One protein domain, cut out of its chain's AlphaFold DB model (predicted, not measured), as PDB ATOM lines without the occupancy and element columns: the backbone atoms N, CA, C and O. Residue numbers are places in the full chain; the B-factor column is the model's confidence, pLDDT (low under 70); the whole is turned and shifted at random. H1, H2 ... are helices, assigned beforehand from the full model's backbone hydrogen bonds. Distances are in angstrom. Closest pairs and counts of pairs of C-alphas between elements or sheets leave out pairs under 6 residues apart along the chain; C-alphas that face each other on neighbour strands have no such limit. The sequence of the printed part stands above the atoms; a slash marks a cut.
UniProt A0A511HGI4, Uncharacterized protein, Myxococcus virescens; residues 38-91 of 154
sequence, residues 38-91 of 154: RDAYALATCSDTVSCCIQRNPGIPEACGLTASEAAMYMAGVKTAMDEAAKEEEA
ATOM      1  N   ARG A  38     -21.202  -6.696  38.755       47.91
ATOM      2  CA  ARG A  38     -21.938  -7.668  39.573       47.91
ATOM      3  C   ARG A  38     -23.295  -7.176  40.093       47.91
ATOM      4  O   ARG A  38     -24.169  -8.012  40.275       47.91
ATOM      5  N   ASP A  39     -23.507  -5.875  40.250       52.12
ATOM      6  CA  ASP A  39     -24.802  -5.316  40.664       52.12
ATOM      7  C   ASP A  39     -25.797  -5.315  39.492       52.12
ATOM      8  O   ASP A  39     -26.960  -5.672  39.664       52.12
ATOM      9  N   ALA A  40     -25.321  -5.063  38.265       53.03
ATOM     10  CA  ALA A  40     -26.126  -5.224  37.046       53.03
ATOM     11  C   ALA A  40     -26.567  -6.686  36.838       53.03
ATOM     12  O   ALA A  40     -27.668  -6.963  36.379       53.03
ATOM     13  N   TYR A  41     -25.714  -7.631  37.238       53.66
ATOM     14  CA  TYR A  41     -26.004  -9.062  37.227       53.66
ATOM     15  C   TYR A  41     -27.060  -9.507  38.244       53.66
ATOM     16  O   TYR A  41     -27.691 -10.534  38.004       53.66
ATOM     17  N   ALA A  42     -27.226  -8.786  39.354       52.31
ATOM     18  CA  ALA A  42     -28.201  -9.100  40.397       52.31
ATOM     19  C   ALA A  42     -29.565  -8.415  40.174       52.31
ATOM     20  O   ALA A  42     -30.546  -8.806  40.795       52.31
ATOM     21  N   LEU A  43     -29.627  -7.421  39.279       59.06
ATOM     22  CA  LEU A  43     -30.816  -6.613  38.973       59.06
ATOM     23  C   LEU A  43     -31.545  -7.018  37.680       59.06
ATOM     24  O   LEU A  43     -32.479  -6.329  37.276       59.06
ATOM     25  N   ALA A  44     -31.128  -8.089  37.001       62.03
ATOM     26  CA  ALA A  44     -31.745  -8.479  35.735       62.03
ATOM     27  C   ALA A  44     -33.179  -9.007  35.952       62.03
ATOM     28  O   ALA A  44     -33.373 -10.127  36.420       62.03
ATOM     29  N   THR A  45     -34.184  -8.208  35.585       76.75
ATOM     30  CA  THR A  45     -35.607  -8.584  35.512       76.75
ATOM     31  C   THR A  45     -35.913  -9.140  34.122       76.75
ATOM     32  O   THR A  45     -36.691  -8.573  33.353       76.75
ATOM     33  N   CYS A  46     -35.189 -10.177  33.718       86.94
ATOM     34  CA  CYS A  46     -35.386 -10.789  32.413       86.94
ATOM     35  C   CYS A  46     -36.546 -11.788  32.426       86.94
ATOM     36  O   CYS A  46     -36.759 -12.492  33.409       86.94
ATOM     37  N   SER A  47     -37.292 -11.840  31.323       87.25
ATOM     38  CA  SER A  47     -38.459 -12.712  31.137       87.25
ATOM     39  C   SER A  47     -38.106 -14.054  30.493       87.25
ATOM     40  O   SER A  47     -38.856 -15.018  30.604       87.25
ATOM     41  N   ASP A  48     -36.975 -14.122  29.793       91.19
ATOM     42  CA  ASP A  48     -36.554 -15.269  28.992       91.19
ATOM     43  C   ASP A  48     -35.025 -15.272  28.794       91.19
ATOM     44  O   ASP A  48     -34.326 -14.317  29.132       91.19
ATOM     45  N   THR A  49     -34.487 -16.338  28.202       91.69
ATOM     46  CA  THR A  49     -33.037 -16.524  28.036       91.69
ATOM     47  C   THR A  49     -32.354 -15.434  27.204       91.69
ATOM     48  O   THR A  49     -31.212 -15.071  27.494       91.69
ATOM     49  N   VAL A  50     -33.029 -14.901  26.185       93.50
ATOM     50  CA  VAL A  50     -32.506 -13.861  25.292       93.50
ATOM     51  C   VAL A  50     -32.523 -12.503  25.993       93.50
ATOM     52  O   VAL A  50     -31.486 -11.840  26.027       93.50
ATOM     53  N   SER A  51     -33.629 -12.115  26.644       92.69
ATOM     54  CA  SER A  51     -33.663 -10.875  27.445       92.69
ATOM     55  C   SER A  51     -32.665 -10.926  28.601       92.69
ATOM     56  O   SER A  51     -32.005  -9.923  28.881       92.69
ATOM     57  N   CYS A  52     -32.472 -12.097  29.222       92.56
ATOM     58  CA  CYS A  52     -31.439 -12.290  30.239       92.56
ATOM     59  C   CYS A  52     -30.050 -12.073  29.655       92.56
ATOM     60  O   CYS A  52     -29.250 -11.359  30.253       92.56
ATOM     61  N   CYS A  53     -29.754 -12.652  28.490       93.62
ATOM     62  CA  CYS A  53     -28.456 -12.469  27.859       93.62
ATOM     63  C   CYS A  53     -28.181 -10.989  27.548       93.62
ATOM     64  O   CYS A  53     -27.098 -10.501  27.878       93.62
ATOM     65  N   ILE A  54     -29.158 -10.265  26.987       93.12
ATOM     66  CA  ILE A  54     -29.014  -8.846  26.627       93.12
ATOM     67  C   ILE A  54     -28.785  -7.987  27.876       93.12
ATOM     68  O   ILE A  54     -27.828  -7.214  27.922       93.12
ATOM     69  N   GLN A  55     -29.612  -8.145  28.917       90.94
ATOM     70  CA  GLN A  55     -29.453  -7.399  30.175       90.94
ATOM     71  C   GLN A  55     -28.113  -7.709  30.854       90.94
ATOM     72  O   GLN A  55     -27.499  -6.845  31.479       90.94
ATOM     73  N   ARG A  56     -27.635  -8.946  30.695       89.62
ATOM     74  CA  ARG A  56     -26.371  -9.419  31.247       89.62
ATOM     75  C   ARG A  56     -25.152  -8.921  30.454       89.62
ATOM     76  O   ARG A  56     -24.066  -8.824  31.018       89.62
ATOM     77  N   ASN A  57     -25.321  -8.537  29.190       90.19
ATOM     78  CA  ASN A  57     -24.252  -8.042  28.318       90.19
ATOM     79  C   ASN A  57     -24.605  -6.661  27.731       90.19
ATOM     80  O   ASN A  57     -24.785  -6.522  26.517       90.19
ATOM     81  N   PRO A  58     -24.699  -5.610  28.570       87.50
ATOM     82  CA  PRO A  58     -25.097  -4.288  28.108       87.50
ATOM     83  C   PRO A  58     -24.097  -3.741  27.083       87.50
ATOM     84  O   PRO A  58     -22.888  -3.717  27.322       87.50
ATOM     85  N   GLY A  59     -24.617  -3.290  25.940       88.06
ATOM     86  CA  GLY A  59     -23.823  -2.724  24.847       88.06
ATOM     87  C   GLY A  59     -23.063  -3.743  23.989       88.06
ATOM     88  O   GLY A  59     -22.319  -3.314  23.116       88.06
ATOM     89  N   ILE A  60     -23.236  -5.053  24.221       93.25
ATOM     90  CA  ILE A  60     -22.619  -6.123  23.411       93.25
ATOM     91  C   ILE A  60     -23.673  -7.192  23.048       93.25
ATOM     92  O   ILE A  60     -23.591  -8.337  23.501       93.25
ATOM     93  N   PRO A  61     -24.706  -6.832  22.267       92.62
ATOM     94  CA  PRO A  61     -25.775  -7.753  21.873       92.62
ATOM     95  C   PRO A  61     -25.282  -8.916  20.998       92.62
ATOM     96  O   PRO A  61     -25.887  -9.988  21.008       92.62
ATOM     97  N   GLU A  62     -24.140  -8.763  20.324       95.19
ATOM     98  CA  GLU A  62     -23.535  -9.803  19.487       95.19
ATOM     99  C   GLU A  62     -23.091 -11.015  20.320       95.19
ATOM    100  O   GLU A  62     -23.092 -12.141  19.823       95.19
ATOM    101  N   ALA A  63     -22.799 -10.822  21.615       94.50
ATOM    102  CA  ALA A  63     -22.539 -11.916  22.556       94.50
ATOM    103  C   ALA A  63     -23.773 -12.814  22.783       94.50
ATOM    104  O   ALA A  63     -23.638 -13.945  23.246       94.50
ATOM    105  N   CYS A  64     -24.961 -12.312  22.441       93.81
ATOM    106  CA  CYS A  64     -26.239 -13.013  22.498       93.81
ATOM    107  C   CYS A  64     -26.729 -13.464  21.116       93.81
ATOM    108  O   CYS A  64     -27.865 -13.919  20.997       93.81
ATOM    109  N   GLY A  65     -25.897 -13.334  20.074       96.06
ATOM    110  CA  GLY A  65     -26.257 -13.684  18.700       96.06
ATOM    111  C   GLY A  65     -27.210 -12.692  18.029       96.06
ATOM    112  O   GLY A  65     -27.889 -13.069  17.080       96.06
ATOM    113  N   LEU A  66     -27.276 -11.450  18.519       95.19
ATOM    114  CA  LEU A  66     -28.147 -10.397  17.997       95.19
ATOM    115  C   LEU A  66     -27.325  -9.200  17.529       95.19
ATOM    116  O   LEU A  66     -26.316  -8.844  18.131       95.19
ATOM    117  N   THR A  67     -27.804  -8.513  16.500       96.44
ATOM    118  CA  THR A  67     -27.353  -7.151  16.201       96.44
ATOM    119  C   THR A  67     -27.929  -6.154  17.208       96.44
ATOM    120  O   THR A  67     -28.934  -6.413  17.878       96.44
ATOM    121  N   ALA A  68     -27.339  -4.957  17.285       93.50
ATOM    122  CA  ALA A  68     -27.857  -3.878  18.129       93.50
ATOM    123  C   ALA A  68     -29.331  -3.531  17.863       93.50
ATOM    124  O   ALA A  68     -30.089  -3.322  18.810       93.50
ATOM    125  N   SER A  69     -29.759  -3.518  16.597       95.12
ATOM    126  CA  SER A  69     -31.160  -3.276  16.240       95.12
ATOM    127  C   SER A  69     -32.081  -4.408  16.681       95.12
ATOM    128  O   SER A  69     -33.156  -4.141  17.212       95.12
ATOM    129  N   GLU A  70     -31.672  -5.666  16.506       96.25
ATOM    130  CA  GLU A  70     -32.497  -6.815  16.892       96.25
ATOM    131  C   GLU A  70     -32.654  -6.897  18.411       96.25
ATOM    132  O   GLU A  70     -33.764  -7.089  18.899       96.25
ATOM    133  N   ALA A  71     -31.579  -6.659  19.168       95.31
ATOM    134  CA  ALA A  71     -31.644  -6.613  20.626       95.31
ATOM    135  C   ALA A  71     -32.539  -5.473  21.138       95.31
ATOM    136  O   ALA A  71     -33.289  -5.665  22.095       95.31
ATOM    137  N   ALA A  72     -32.504  -4.301  20.492       94.12
ATOM    138  CA  ALA A  72     -33.372  -3.182  20.849       94.12
ATOM    139  C   ALA A  72     -34.852  -3.508  20.600       94.12
ATOM    140  O   ALA A  72     -35.684  -3.299  21.484       94.12
ATOM    141  N   MET A  73     -35.175  -4.068  19.430       96.00
ATOM    142  CA  MET A  73     -36.542  -4.483  19.100       96.00
ATOM    143  C   MET A  73     -37.038  -5.596  20.023       96.00
ATOM    144  O   MET A  73     -38.177  -5.548  20.483       96.00
ATOM    145  N   TYR A  74     -36.172  -6.558  20.346       95.00
ATOM    146  CA  TYR A  74     -36.477  -7.637  21.278       95.00
ATOM    147  C   TYR A  74     -36.850  -7.101  22.665       95.00
ATOM    148  O   TYR A  74     -37.916  -7.409  23.193       95.00
ATOM    149  N   MET A  75     -36.006  -6.238  23.239       93.06
ATOM    150  CA  MET A  75     -36.243  -5.650  24.561       93.06
ATOM    151  C   MET A  75     -37.467  -4.727  24.588       93.06
ATOM    152  O   MET A  75     -38.170  -4.685  25.597       93.06
ATOM    153  N   ALA A  76     -37.749  -4.016  23.491       94.31
ATOM    154  CA  ALA A  76     -38.972  -3.230  23.355       94.31
ATOM    155  C   ALA A  76     -40.220  -4.128  23.353       94.31
ATOM    156  O   ALA A  76     -41.153  -3.861  24.105       94.31
ATOM    157  N   GLY A  77     -40.208  -5.221  22.583       93.06
ATOM    158  CA  GLY A  77     -41.309  -6.185  22.541       93.06
ATOM    159  C   GLY A  77     -41.553  -6.868  23.888       93.06
ATOM    160  O   GLY A  77     -42.691  -6.926  24.345       93.06
ATOM    161  N   VAL A  78     -40.486  -7.305  24.566       92.00
ATOM    162  CA  VAL A  78     -40.570  -7.864  25.925       92.00
ATOM    163  C   VAL A  78     -41.184  -6.856  26.893       92.00
ATOM    164  O   VAL A  78     -42.092  -7.206  27.639       92.00
ATOM    165  N   LYS A  79     -40.736  -5.595  26.865       90.50
ATOM    166  CA  LYS A  79     -41.298  -4.544  27.719       90.50
ATOM    167  C   LYS A  79     -42.791  -4.355  27.461       90.50
ATOM    168  O   LYS A  79     -43.554  -4.324  28.416       90.50
ATOM    169  N   THR A  80     -43.209  -4.260  26.199       93.56
ATOM    170  CA  THR A  80     -44.627  -4.117  25.848       93.56
ATOM    171  C   THR A  80     -45.451  -5.300  26.341       93.56
ATOM    172  O   THR A  80     -46.478  -5.079  26.968       93.56
ATOM    173  N   ALA A  81     -44.981  -6.534  26.143       87.81
ATOM    174  CA  ALA A  81     -45.683  -7.724  26.619       87.81
ATOM    175  C   ALA A  81     -45.817  -7.752  28.152       87.81
ATOM    176  O   ALA A  81     -46.866  -8.114  28.675       87.81
ATOM    177  N   MET A  82     -44.778  -7.339  28.882       86.06
ATOM    178  CA  MET A  82     -44.831  -7.231  30.346       86.06
ATOM    179  C   MET A  82     -45.760  -6.104  30.809       86.06
ATOM    180  O   MET A  82     -46.543  -6.305  31.732       86.06
ATOM    181  N   ASP A  83     -45.713  -4.943  30.154       87.00
ATOM    182  CA  ASP A  83     -46.595  -3.812  30.453       87.00
ATOM    183  C   ASP A  83     -48.070  -4.155  30.134       87.00
ATOM    184  O   ASP A  83     -48.978  -3.629  30.772       87.00
ATOM    185  N   GLU A  84     -48.337  -5.020  29.150       86.12
ATOM    186  CA  GLU A  84     -49.676  -5.546  28.845       86.12
ATOM    187  C   GLU A  84     -50.135  -6.589  29.866       86.12
ATOM    188  O   GLU A  84     -51.240  -6.463  30.388       86.12
ATOM    189  N   ALA A  85     -49.279  -7.548  30.223       80.31
ATOM    190  CA  ALA A  85     -49.578  -8.534  31.261       80.31
ATOM    191  C   ALA A  85     -49.863  -7.867  32.620       80.31
ATOM    192  O   ALA A  85     -50.801  -8.242  33.316       80.31
ATOM    193  N   ALA A  86     -49.121  -6.812  32.970       79.12
ATOM    194  CA  ALA A  86     -49.361  -6.047  34.193       79.12
ATOM    195  C   ALA A  86     -50.741  -5.357  34.210       79.12
ATOM    196  O   ALA A  86     -51.350  -5.221  35.268       79.12
ATOM    197  N   LYS A  87     -51.279  -4.955  33.049       75.75
ATOM    198  CA  LYS A  87     -52.630  -4.367  32.962       75.75
ATOM    199  C   LYS A  87     -53.733  -5.394  33.196       75.75
ATOM    200  O   LYS A  87     -54.793  -5.016  33.690       75.75
ATOM    201  N   GLU A  88     -53.513  -6.660  32.845       60.91
ATOM    202  CA  GLU A  88     -54.456  -7.738  33.165       60.91
ATOM    203  C   GLU A  88     -54.519  -7.991  34.677       60.91
ATOM    204  O   GLU A  88     -55.601  -8.231  35.207       60.91
ATOM    205  N   GLU A  89     -53.394  -7.863  35.387       59.38
ATOM    206  CA  GLU A  89     -53.355  -7.990  36.851       59.38
ATOM    207  C   GLU A  89     -54.015  -6.806  37.583       59.38
ATOM    208  O   GLU A  89     -54.559  -6.979  38.676       59.38
ATOM    209  N   GLU A  90     -53.995  -5.607  36.992       59.31
ATOM    210  CA  GLU A  90     -54.619  -4.397  37.551       59.31
ATOM    211  C   GLU A  90     -56.091  -4.209  37.150       59.31
ATOM    212  O   GLU A  90     -56.787  -3.363  37.726       59.31
ATOM    213  N   ALA A  91     -56.591  -4.973  36.175       57.47
ATOM    214  CA  ALA A  91     -57.995  -4.923  35.801       57.47
ATOM    215  C   ALA A  91     -58.864  -5.304  37.016       57.47
ATOM    216  O   ALA A  91     -58.568  -6.285  37.707       57.47
TER     217      ALA A  91
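Overview. This is residues 38 to 91 of the 154 residues of an uncharacterized protein of Myxococcus virescens (UniProt A0A511HGI4). One long helix, H4, makes the longest axis; short H2 packs on its residues 71 to 78, H3 sits at the corner where H4 begins, and H1 lies beyond H2, away from H4. Residues 83 to 91 stick out from the body. The 54 printed residues hold four named helices, H1 to H4 in chain order, and no named strand: all helix, only just loose, close to compact (radius of gyration of the C-alphas 12.3 A), spanning 38 by 25 by 14 A.

Arrangement. H4, residues 68 to 90, touches H2, residues 49 to 56, about perpendicular at 72 degrees, only just; the closest C-alphas, Ser 51 and Met 75, are 6.5 A apart. H3, residues 61 to 64, touches H2 (C-alphas of Cys 53 and Cys 64, 5.8 A) and, only at the corner and only just with 3 pairs of C-alphas within 8 A, H4 with residues 68 to 71 (C-alphas of Pro 61 and Ala 68, 5.8 A). H1, residues 38 to 42, only just touches H2 with 3 such pairs (C-alphas of Tyr 41 and Arg 56, 6.0 A) and is apart from H3 and H4. Every O i to N i+4 pair is within hydrogen-bond range in H1, H2 and H4; H3 is too short for one.

Along the chain. H4 runs 33.1 A from C-alpha 68 (-27.857, -3.878, 18.129) to C-alpha 90 (-54.619, -4.397, 37.551), and H2 10.3 A.

Size, cuts and confidence. The printed part has no cut and no long link; pLDDT is under 70 in residues 38 to 44 and 88 to 91.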